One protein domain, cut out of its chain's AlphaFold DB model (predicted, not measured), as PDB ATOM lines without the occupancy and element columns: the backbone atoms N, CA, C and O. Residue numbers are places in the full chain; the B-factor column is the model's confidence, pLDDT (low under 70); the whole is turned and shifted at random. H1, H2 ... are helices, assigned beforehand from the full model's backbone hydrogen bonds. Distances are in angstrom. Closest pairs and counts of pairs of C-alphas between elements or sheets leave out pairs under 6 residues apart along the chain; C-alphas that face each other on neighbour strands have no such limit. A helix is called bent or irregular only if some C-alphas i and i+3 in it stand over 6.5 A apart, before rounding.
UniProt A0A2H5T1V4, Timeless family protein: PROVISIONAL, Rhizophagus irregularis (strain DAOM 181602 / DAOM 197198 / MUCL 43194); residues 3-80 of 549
ATOM      1  N   ILE A   3     144.235 138.030 150.412       93.62
ATOM      2  CA  ILE A   3     145.568 137.822 150.981       93.62
ATOM      3  C   ILE A   3     145.409 137.019 152.269       93.62
ATOM      4  O   ILE A   3     144.696 137.427 153.188       93.62
ATOM      5  N   HIS A   4     146.097 135.879 152.326       95.06
ATOM      6  CA  HIS A   4     146.168 135.000 153.489       95.06
ATOM      7  C   HIS A   4     147.500 135.237 154.204       95.06
ATOM      8  O   HIS A   4     148.501 134.580 153.914       95.06
ATOM      9  N   GLU A   5     147.534 136.204 155.118       93.31
ATOM     10  CA  GLU A   5     148.711 136.413 155.962       93.31
ATOM     11  C   GLU A   5     148.780 135.356 157.070       93.31
ATOM     12  O   GLU A   5     147.764 134.898 157.601       93.31
ATOM     13  N   LYS A   6     149.998 134.942 157.433       93.75
ATOM     14  CA  LYS A   6     150.205 133.881 158.422       93.75
ATOM     15  C   LYS A   6     149.609 134.295 159.774       93.75
ATOM     16  O   LYS A   6     149.976 135.335 160.310       93.75
ATOM     17  N   TYR A   7     148.732 133.453 160.324       92.19
ATOM     18  CA  TYR A   7     147.998 133.687 161.579       92.19
ATOM     19  C   TYR A   7     147.038 134.894 161.582       92.19
ATOM     20  O   TYR A   7     146.621 135.320 162.655       92.19
ATOM     21  N   LYS A   8     146.641 135.420 160.415       94.19
ATOM     22  CA  LYS A   8     145.582 136.436 160.310       94.19
ATOM     23  C   LYS A   8     144.386 135.917 159.520       94.19
ATOM     24  O   LYS A   8     144.508 135.008 158.697       94.19
ATOM     25  N   THR A   9     143.228 136.527 159.748       93.62
ATOM     26  CA  THR A   9     142.023 136.285 158.948       93.62
ATOM     27  C   THR A   9     142.258 136.732 157.497       93.62
ATOM     28  O   THR A   9     142.791 137.827 157.288       93.62
ATOM     29  N   PRO A  10     141.867 135.931 156.485       95.56
ATOM     30  CA  PRO A  10     141.997 136.315 155.081       95.56
ATOM     31  C   PRO A  10     141.304 137.648 154.803       95.56
ATOM     32  O   PRO A  10     140.172 137.872 155.229       95.56
ATOM     33  N   THR A  11     141.997 138.551 154.109       95.25
ATOM     34  CA  THR A  11     141.512 139.919 153.878       95.25
ATOM     35  C   THR A  11     141.482 140.239 152.387       95.25
ATOM     36  O   THR A  11     142.390 139.894 151.627       95.25
ATOM     37  N   HIS A  12     140.407 140.894 151.952       94.44
ATOM     38  CA  HIS A  12     140.166 141.239 150.555       94.44
ATOM     39  C   HIS A  12     140.696 142.637 150.212       94.44
ATOM     40  O   HIS A  12     140.212 143.642 150.724       94.44
ATOM     41  N   TYR A  13     141.628 142.700 149.261       91.25
ATOM     42  CA  TYR A  13     142.205 143.940 148.742       91.25
ATOM     43  C   TYR A  13     141.866 144.153 147.263       91.25
ATOM     44  O   TYR A  13     141.748 143.206 146.470       91.25
ATOM     45  N   LYS A  14     141.765 145.423 146.853       93.44
ATOM     46  CA  LYS A  14     141.777 145.795 145.433       93.44
ATOM     47  C   LYS A  14     143.143 145.428 144.845       93.44
ATOM     48  O   LYS A  14     144.173 145.721 145.440       93.44
ATOM     49  N   ASN A  15     143.150 144.758 143.692       89.12
ATOM     50  CA  ASN A  15     144.400 144.353 143.054       89.12
ATOM     51  C   ASN A  15     145.062 145.554 142.360       89.12
ATOM     52  O   ASN A  15     144.432 146.195 141.519       89.12
ATOM     53  N   PHE A  16     146.325 145.811 142.698       88.31
ATOM     54  CA  PHE A  16     147.191 146.816 142.073       88.31
ATOM     55  C   PHE A  16     148.523 146.212 141.582       88.31
ATOM     56  O   PHE A  16     149.453 146.948 141.264       88.31
ATOM     57  N   ILE A  17     148.644 144.879 141.549       90.44
ATOM     58  CA  ILE A  17     149.879 144.194 141.161       90.44
ATOM     59  C   ILE A  17     150.115 144.328 139.653       90.44
ATOM     60  O   ILE A  17     149.261 143.964 138.844       90.44
ATOM     61  N   SER A  18     151.331 144.747 139.307       89.19
ATOM     62  CA  SER A  18     151.936 144.587 137.984       89.19
ATOM     63  C   SER A  18     153.123 143.633 138.109       89.19
ATOM     64  O   SER A  18     153.966 143.817 138.986       89.19
ATOM     65  N   THR A  19     153.202 142.625 137.241       91.06
ATOM     66  CA  THR A  19     154.219 141.566 137.331       91.06
ATOM     67  C   THR A  19     155.278 141.731 136.246       91.06
ATOM     68  O   THR A  19     154.949 141.802 135.065       91.06
ATOM     69  N   ILE A  20     156.553 141.724 136.640       92.81
ATOM     70  CA  ILE A  20     157.695 141.600 135.728       92.81
ATOM     71  C   ILE A  20     158.295 140.209 135.942       92.81
ATOM     72  O   ILE A  20     158.678 139.871 137.060       92.81
ATOM     73  N   VAL A  21     158.365 139.406 134.880       91.38
ATOM     74  CA  VAL A  21     158.954 138.060 134.910       91.38
ATOM     75  C   VAL A  21     160.308 138.098 134.210       91.38
ATOM     76  O   VAL A  21     160.407 138.535 133.067       91.38
ATOM     77  N   LEU A  22     161.347 137.632 134.900       90.88
ATOM     78  CA  LEU A  22     162.687 137.435 134.352       90.88
ATOM     79  C   LEU A  22     162.954 135.931 134.307       90.88
ATOM     80  O   LEU A  22     162.893 135.267 135.339       90.88
ATOM     81  N   THR A  23     163.219 135.394 133.121       87.94
ATOM     82  CA  THR A  23     163.416 133.957 132.899       87.94
ATOM     83  C   THR A  23     164.453 133.720 131.803       87.94
ATOM     84  O   THR A  23     164.560 134.509 130.867       87.94
ATOM     85  N   ASN A  24     165.209 132.626 131.926       85.88
ATOM     86  CA  ASN A  24     166.088 132.108 130.870       85.88
ATOM     87  C   ASN A  24     165.412 130.988 130.049       85.88
ATOM     88  O   ASN A  24     166.003 130.483 129.100       85.88
ATOM     89  N   GLU A  25     164.190 130.604 130.427       82.06
ATOM     90  CA  GLU A  25     163.416 129.481 129.891       82.06
ATOM     91  C   GLU A  25     161.991 129.912 129.500       82.06
ATOM     92  O   GLU A  25     161.505 130.971 129.916       82.06
ATOM     93  N   ASN A  26     161.281 129.049 128.765       77.00
ATOM     94  CA  ASN A  26     159.855 129.188 128.447       77.00
ATOM     95  C   ASN A  26     158.968 128.939 129.692       77.00
ATOM     96  O   ASN A  26     158.241 127.954 129.773       77.00
ATOM     97  N   ALA A  27     159.039 129.841 130.673       75.69
ATOM     98  CA  ALA A  27     158.393 129.708 131.985       75.69
ATOM     99  C   ALA A  27     156.903 130.110 132.023       75.69
ATOM    100  O   ALA A  27     156.220 129.873 133.019       75.69
ATOM    101  N   LEU A  28     156.395 130.744 130.966       82.44
ATOM    102  CA  LEU A  28     154.988 131.120 130.822       82.44
ATOM    103  C   LEU A  28     154.371 130.303 129.688       82.44
ATOM    104  O   LEU A  28     155.060 129.966 128.732       82.44
ATOM    105  N   ARG A  29     153.071 130.014 129.773       76.00
ATOM    106  CA  ARG A  29     152.284 129.511 128.643       76.00
ATOM    107  C   ARG A  29     151.361 130.627 128.187       76.00
ATOM    108  O   ARG A  29     150.616 131.163 129.004       76.00
ATOM    109  N   VAL A  30     151.419 130.975 126.906       80.88
ATOM    110  CA  VAL A  30     150.739 132.160 126.373       80.88
ATOM    111  C   VAL A  30     149.846 131.775 125.203       80.88
ATOM    112  O   VAL A  30     150.266 131.094 124.273       80.88
ATOM    113  N   GLU A  31     148.583 132.181 125.293       72.75
ATOM    114  CA  GLU A  31     147.552 131.899 124.295       72.75
ATOM    115  C   GLU A  31     147.611 132.929 123.153       72.75
ATOM    116  O   GLU A  31     148.115 134.042 123.320       72.75
ATOM    117  N   ASN A  32     147.102 132.570 121.970       72.31
ATOM    118  CA  ASN A  32     147.232 133.403 120.764       72.31
ATOM    119  C   ASN A  32     146.570 134.782 120.900       72.31
ATOM    120  O   ASN A  32     147.017 135.750 120.287       72.31
ATOM    121  N   ASP A  33     145.479 134.862 121.662       75.44
ATOM    122  CA  ASP A  33     144.742 136.089 121.943       75.44
ATOM    123  C   ASP A  33     145.137 136.723 123.286       75.44
ATOM    124  O   ASP A  33     144.433 137.616 123.763       75.44
ATOM    125  N   ASP A  34     146.273 136.316 123.875       84.06
ATOM    126  CA  ASP A  34     146.793 136.892 125.113       84.06
ATOM    127  C   ASP A  34     146.920 138.417 125.021       84.06
ATOM    128  O   ASP A  34     147.725 138.975 124.264       84.06
ATOM    129  N   ARG A  35     146.168 139.076 125.905       85.50
ATOM    130  CA  ARG A  35     146.150 140.532 126.068       85.50
ATOM    131  C   ARG A  35     146.889 141.006 127.317       85.50
ATOM    132  O   ARG A  35     146.730 142.162 127.680       85.50
ATOM    133  N   ARG A  36     147.623 140.130 128.011       86.56
ATOM    134  CA  ARG A  36     148.197 140.406 129.338       86.56
ATOM    135  C   ARG A  36     149.721 140.461 129.336       86.56
ATOM    136  O   ARG A  36     150.285 141.127 130.198       86.56
ATOM    137  N   THR A  37     150.384 139.793 128.392       89.44
ATOM    138  CA  THR A  37     151.841 139.609 128.414       89.44
ATOM    139  C   THR A  37     152.526 140.328 127.254       89.44
ATOM    140  O   THR A  37     152.184 140.136 126.083       89.44
ATOM    141  N   VAL A  38     153.545 141.124 127.589       90.31
ATOM    142  CA  VAL A  38     154.519 141.697 126.650       90.31
ATOM    143  C   VAL A  38     155.797 140.866 126.737       90.31
ATOM    144  O   VAL A  38     156.390 140.776 127.809       90.31
ATOM    145  N   PHE A  39     156.251 140.298 125.619       89.94
ATOM    146  CA  PHE A  39     157.601 139.734 125.517       89.94
ATOM    147  C   PHE A  39     158.502 140.811 124.932       89.94
ATOM    148  O   PHE A  39     158.176 141.379 123.891       89.94
ATOM    149  N   LEU A  40     159.614 141.117 125.592       90.88
ATOM    150  CA  LEU A  40     160.560 142.116 125.103       90.88
ATOM    151  C   LEU A  40     161.563 141.453 124.155       90.88
ATOM    152  O   LEU A  40     162.181 140.456 124.521       90.88
ATOM    153  N   ASP A  41     161.759 142.029 122.970       89.62
ATOM    154  CA  ASP A  41     162.817 141.602 122.052       89.62
ATOM    155  C   ASP A  41     164.180 142.071 122.586       89.62
ATOM    156  O   ASP A  41     164.496 143.263 122.582       89.62
ATOM    157  N   VAL A  42     164.997 141.135 123.082       87.38
ATOM    158  CA  VAL A  42     166.291 141.434 123.721       87.38
ATOM    159  C   VAL A  42     167.455 141.144 122.774       87.38
ATOM    160  O   VAL A  42     167.621 140.036 122.268       87.38
ATOM    161  N   SER A  43     168.330 142.135 122.572       87.38
ATOM    162  CA  SER A  43     169.533 141.965 121.751       87.38
ATOM    163  C   SER A  43     170.588 141.084 122.445       87.38
ATOM    164  O   SER A  43     171.023 141.420 123.550       87.38
ATOM    165  N   PRO A  44     171.125 140.038 121.785       88.00
ATOM    166  CA  PRO A  44     172.226 139.237 122.325       88.00
ATOM    167  C   PRO A  44     173.590 139.951 122.264       88.00
ATOM    168  O   PRO A  44     174.582 139.401 122.734       88.00
ATOM    169  N   SER A  45     173.670 141.171 121.715       92.06
ATOM    170  CA  SER A  45     174.921 141.903 121.431       92.06
ATOM    171  C   SER A  45     175.841 142.156 122.634       92.06
ATOM    172  O   SER A  45     177.032 142.397 122.447       92.06
ATOM    173  N   ARG A  46     175.315 142.098 123.865       91.38
ATOM    174  CA  ARG A  46     176.085 142.233 125.117       91.38
ATOM    175  C   ARG A  46     176.250 140.924 125.892       91.38
ATOM    176  O   ARG A  46     176.815 140.942 126.981       91.38
ATOM    177  N   LYS A  47     175.786 139.784 125.369       91.19
ATOM    178  CA  LYS A  47     175.890 138.484 126.053       91.19
ATOM    179  C   LYS A  47     177.364 138.152 126.328       91.19
ATOM    180  O   LYS A  47     178.166 138.061 125.408       91.19
ATOM    181  N   GLY A  48     177.715 137.998 127.607       93.44
ATOM    182  CA  GLY A  48     179.093 137.754 128.055       93.44
ATOM    183  C   GLY A  48     179.975 139.002 128.242       93.44
ATOM    184  O   GLY A  48     181.105 138.862 128.703       93.44
ATOM    185  N   ASP A  49     179.492 140.221 127.965       95.88
ATOM    186  CA  ASP A  49     180.244 141.471 128.186       95.88
ATOM    187  C   ASP A  49     180.248 141.867 129.679       95.88
ATOM    188  O   ASP A  49     179.587 142.810 130.125       95.88
ATOM    189  N   LEU A  50     181.000 141.107 130.482       96.25
ATOM    190  CA  LEU A  50     181.117 141.302 131.932       96.25
ATOM    191  C   LEU A  50     181.625 142.707 132.299       96.25
ATOM    192  O   LEU A  50     181.250 143.251 133.336       96.25
ATOM    193  N   ASN A  51     182.452 143.318 131.445       96.94
ATOM    194  CA  ASN A  51     182.985 144.661 131.665       96.94
ATOM    195  C   ASN A  51     181.909 145.738 131.492       96.94
ATOM    196  O   ASN A  51     181.858 146.679 132.289       96.94
ATOM    197  N   TYR A  52     181.038 145.604 130.488       95.69
ATOM    198  CA  TYR A  52     179.862 146.457 130.332       95.69
ATOM    199  C   TYR A  52     178.915 146.320 131.529       95.69
ATOM    200  O   TYR A  52     178.588 147.324 132.164       95.69
ATOM    201  N   PHE A  53     178.540 145.093 131.904       95.31
ATOM    202  CA  PHE A  53     177.610 144.877 133.018       95.31
ATOM    203  C   PHE A  53     178.181 145.298 134.375       95.31
ATOM    204  O   PHE A  53     177.434 145.812 135.206       95.31
ATOM    205  N   LYS A  54     179.497 145.179 134.595       96.50
ATOM    206  CA  LYS A  54     180.150 145.729 135.792       96.50
ATOM    207  C   LYS A  54     180.022 147.253 135.851       96.50
ATOM    208  O   LYS A  54     179.564 147.775 136.861       96.50
ATOM    209  N   LYS A  55     180.346 147.961 134.760       96.25
ATOM    210  CA  LYS A  55     180.181 149.426 134.677       96.25
ATOM    211  C   LYS A  55     178.729 149.851 134.903       96.25
ATOM    212  O   LYS A  55     178.493 150.819 135.617       96.25
ATOM    213  N   LEU A  56     177.770 149.118 134.334       93.81
ATOM    214  CA  LEU A  56     176.342 149.363 134.534       93.81
ATOM    215  C   LEU A  56     175.928 149.141 135.999       93.81
ATOM    216  O   LEU A  56     175.257 149.989 136.576       93.81
ATOM    217  N   SER A  57     176.379 148.048 136.625       94.00
ATOM    218  CA  SER A  57     176.155 147.769 138.051       94.00
ATOM    219  C   SER A  57     176.715 148.873 138.947       94.00
ATOM    220  O   SER A  57     176.041 149.305 139.877       94.00
ATOM    221  N   ASP A  58     177.924 149.357 138.662       94.38
ATOM    222  CA  ASP A  58     178.554 150.424 139.440       94.38
ATOM    223  C   ASP A  58     177.858 151.783 139.227       94.38
ATOM    224  O   ASP A  58     177.696 152.533 140.187       94.38
ATOM    225  N   ALA A  59     177.347 152.066 138.022       93.06
ATOM    226  CA  ALA A  59     176.526 153.250 137.754       93.06
ATOM    227  C   ALA A  59     175.169 153.215 138.486       93.06
ATOM    228  O   ALA A  59     174.756 154.224 139.051       93.06
ATOM    229  N   MET A  60     174.500 152.055 138.543       92.06
ATOM    230  CA  MET A  60     173.227 151.890 139.266       92.06
ATOM    231  C   MET A  60     173.355 152.060 140.791       92.06
ATOM    232  O   MET A  60     172.359 152.333 141.453       92.06
ATOM    233  N   LYS A  61     174.563 151.925 141.358       92.94
ATOM    234  CA  LYS A  61     174.838 152.171 142.789       92.94
ATOM    235  C   LYS A  61     174.999 153.655 143.132       92.94
ATOM    236  O   LYS A  61     175.131 153.986 144.309       92.94
ATOM    237  N   TYR A  62     175.044 154.549 142.141       93.62
ATOM    238  CA  TYR A  62     175.151 155.980 142.403       93.62
ATOM    239  C   TYR A  62     173.868 156.485 143.094       93.62
ATOM    240  O   TYR A  62     172.788 156.259 142.550       93.62
ATOM    241  N   PRO A  63     173.938 157.190 144.245       88.50
ATOM    242  CA  PRO A  63     172.750 157.499 145.051       88.50
ATOM    243  C   PRO A  63     171.615 158.225 144.311       88.50
ATOM    244  O   PRO A  63     170.452 157.949 144.573       88.50
ATOM    245  N   GLY A  64     171.939 159.105 143.357       90.25
ATOM    246  CA  GLY A  64     170.940 159.823 142.551       90.25
ATOM    247  C   GLY A  64     170.418 159.065 141.322       90.25
ATOM    248  O   GLY A  64     169.597 159.605 140.586       90.25
ATOM    249  N   ALA A  65     170.894 157.845 141.038       90.75
ATOM    250  CA  ALA A  65     170.505 157.110 139.829       90.75
ATOM    251  C   ALA A  65     169.044 156.633 139.874       90.75
ATOM    252  O   ALA A  65     168.337 156.716 138.870       90.75
ATOM    253  N   SER A  66     168.579 156.172 141.039       88.31
ATOM    254  CA  SER A  66     167.187 155.766 141.264       88.31
ATOM    255  C   SER A  66     166.226 156.954 141.196       88.31
ATOM    256  O   SER A  66     165.192 156.859 140.540       88.31
ATOM    257  N   GLU A  67     166.590 158.083 141.807       90.12
ATOM    258  CA  GLU A  67     165.824 159.334 141.758       90.12
ATOM    259  C   GLU A  67     165.693 159.852 140.319       90.12
ATOM    260  O   GLU A  67     164.584 160.115 139.856       90.12
ATOM    261  N   ALA A  68     166.801 159.910 139.570       90.12
ATOM    262  CA  ALA A  68     166.797 160.325 138.170       90.12
ATOM    263  C   ALA A  68     165.949 159.392 137.283       90.12
ATOM    264  O   ALA A  68     165.192 159.865 136.435       90.12
ATOM    265  N   PHE A  69     166.033 158.073 137.496       90.31
ATOM    266  CA  PHE A  69     165.215 157.098 136.772       90.31
ATOM    267  C   PHE A  69     163.723 157.228 137.110       90.31
ATOM    268  O   PHE A  69     162.880 157.197 136.215       90.31
ATOM    269  N   TYR A  70     163.380 157.437 138.382       91.44
ATOM    270  CA  TYR A  70     162.000 157.652 138.805       91.44
ATOM    271  C   TYR A  70     161.424 158.975 138.269       91.44
ATOM    272  O   TYR A  70     160.298 158.994 137.773       91.44
ATOM    273  N   ALA A  71     162.199 160.064 138.288       89.50
ATOM    274  CA  ALA A  71     161.808 161.341 137.692       89.50
ATOM    275  C   ALA A  71     161.563 161.213 136.176       89.50
ATOM    276  O   ALA A  71     160.593 161.763 135.657       89.50
ATOM    277  N   TYR A  72     162.392 160.430 135.480       89.62
ATOM    278  CA  TYR A  72     162.194 160.087 134.072       89.62
ATOM    279  C   TYR A  72     160.888 159.306 133.831       89.62
ATOM    280  O   TYR A  72     160.103 159.685 132.962       89.62
ATOM    281  N   LEU A  73     160.598 158.273 134.633       91.00
ATOM    282  CA  LEU A  73     159.334 157.528 134.545       91.00
ATOM    283  C   LEU A  73     158.109 158.409 134.838       91.00
ATOM    284  O   LEU A  73     157.098 158.297 134.145       91.00
ATOM    285  N   ARG A  74     158.199 159.314 135.822       89.75
ATOM    286  CA  ARG A  74     157.131 160.274 136.134       89.75
ATOM    287  C   ARG A  74     156.867 161.211 134.952       89.75
ATOM    288  O   ARG A  74     155.719 161.359 134.553       89.75
ATOM    289  N   ALA A  75     157.916 161.751 134.328       89.75
ATOM    290  CA  ALA A  75     157.782 162.618 133.158       89.75
ATOM    291  C   ALA A  75     157.124 161.913 131.951       89.75
ATOM    292  O   ALA A  75     156.414 162.558 131.182       89.75
ATOM    293  N   ILE A  76     157.305 160.593 131.799       88.88
ATOM    294  CA  ILE A  76     156.556 159.791 130.815       88.88
ATOM    295  C   ILE A  76     155.072 159.722 131.192       88.88
ATOM    296  O   ILE A  76     154.224 159.985 130.342       88.88
ATOM    297  N   ALA A  77     154.748 159.386 132.444       89.38
ATOM    298  CA  ALA A  77     153.360 159.281 132.899       89.38
ATOM    299  C   ALA A  77     152.599 160.613 132.740       89.38
ATOM    300  O   ALA A  77     151.507 160.634 132.177       89.38
ATOM    301  N   ASP A  78     153.221 161.730 133.132       88.38
ATOM    302  CA  ASP A  78     152.660 163.079 132.988       88.38
ATOM    303  C   ASP A  78     152.470 163.480 131.509       88.38
ATOM    304  O   ASP A  78     151.542 164.213 131.162       88.38
ATOM    305  N   ALA A  79     153.337 162.999 130.609       90.00
ATOM    306  CA  ALA A  79     153.250 163.282 129.177       90.00
ATOM    307  C   ALA A  79     152.171 162.466 128.439       90.00
ATOM    308  O   ALA A  79     151.766 162.889 127.347       90.00
ATOM    309  N   TYR A  80     151.730 161.340 129.016       89.25
ATOM    310  CA  TYR A  80     150.802 160.365 128.429       89.25
ATOM    311  C   TYR A  80     149.766 159.847 129.461       89.25
ATOM    312  O   TYR A  80     149.720 158.642 129.727       89.25
TER     313      TYR A  80
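What this domain is: This is residues 3 to 80 of the 549 residues of the protein "Timeless family protein: PROVISIONAL" of Rhizophagus irregularis (strain DAOM 181602 / DAOM 197198 / MUCL 43194) (UniProt A0A2H5T1V4). This model has little regular structure: a long, open, winding stretch, residues 3 to 49, leads into two helices, H1 and then H2, set end to end as an L with a tight turn at the corner. Much of it stands free, including the loop of residues 29 to 36 and most of both helices. The printed part has 78 residues, 26 of them in the two named helices, with no named strand; the class is all helix. It is extended, with a radius of gyration of the C-alphas of 18.7 A and spans of 49 by 35 by 35 A.

Where its parts are: Residues 3 to 49 hold no named element, beginning with C-alpha 3 at (145.568, 137.822, 150.981). H1 is residues 50 to 60, 15.1 A long, with C-alpha 50 at (181.117, 141.302, 131.932). H2 is residues 65 to 79, 21.2 A long, ending with C-alpha 79 at (153.250, 163.282, 129.177).

How they stand to each other: H1 and H2 are close but not clearly touching; their closest C-alphas, of Ala 59 and Ala 65, are 7.4 A apart. Their lines are about perpendicular, at 76 degrees. In H1 and H2 every O i to N i+4 pair is within hydrogen-bond range.

The domain as a whole: The C-alphas farthest apart, of Thr 9 and Ser 45, are 50.2 A apart. The printed part has no cut, and the link from H1 to H2 is tight. Mean pLDDT of the printed part is 89.7; no printed residue is under 70.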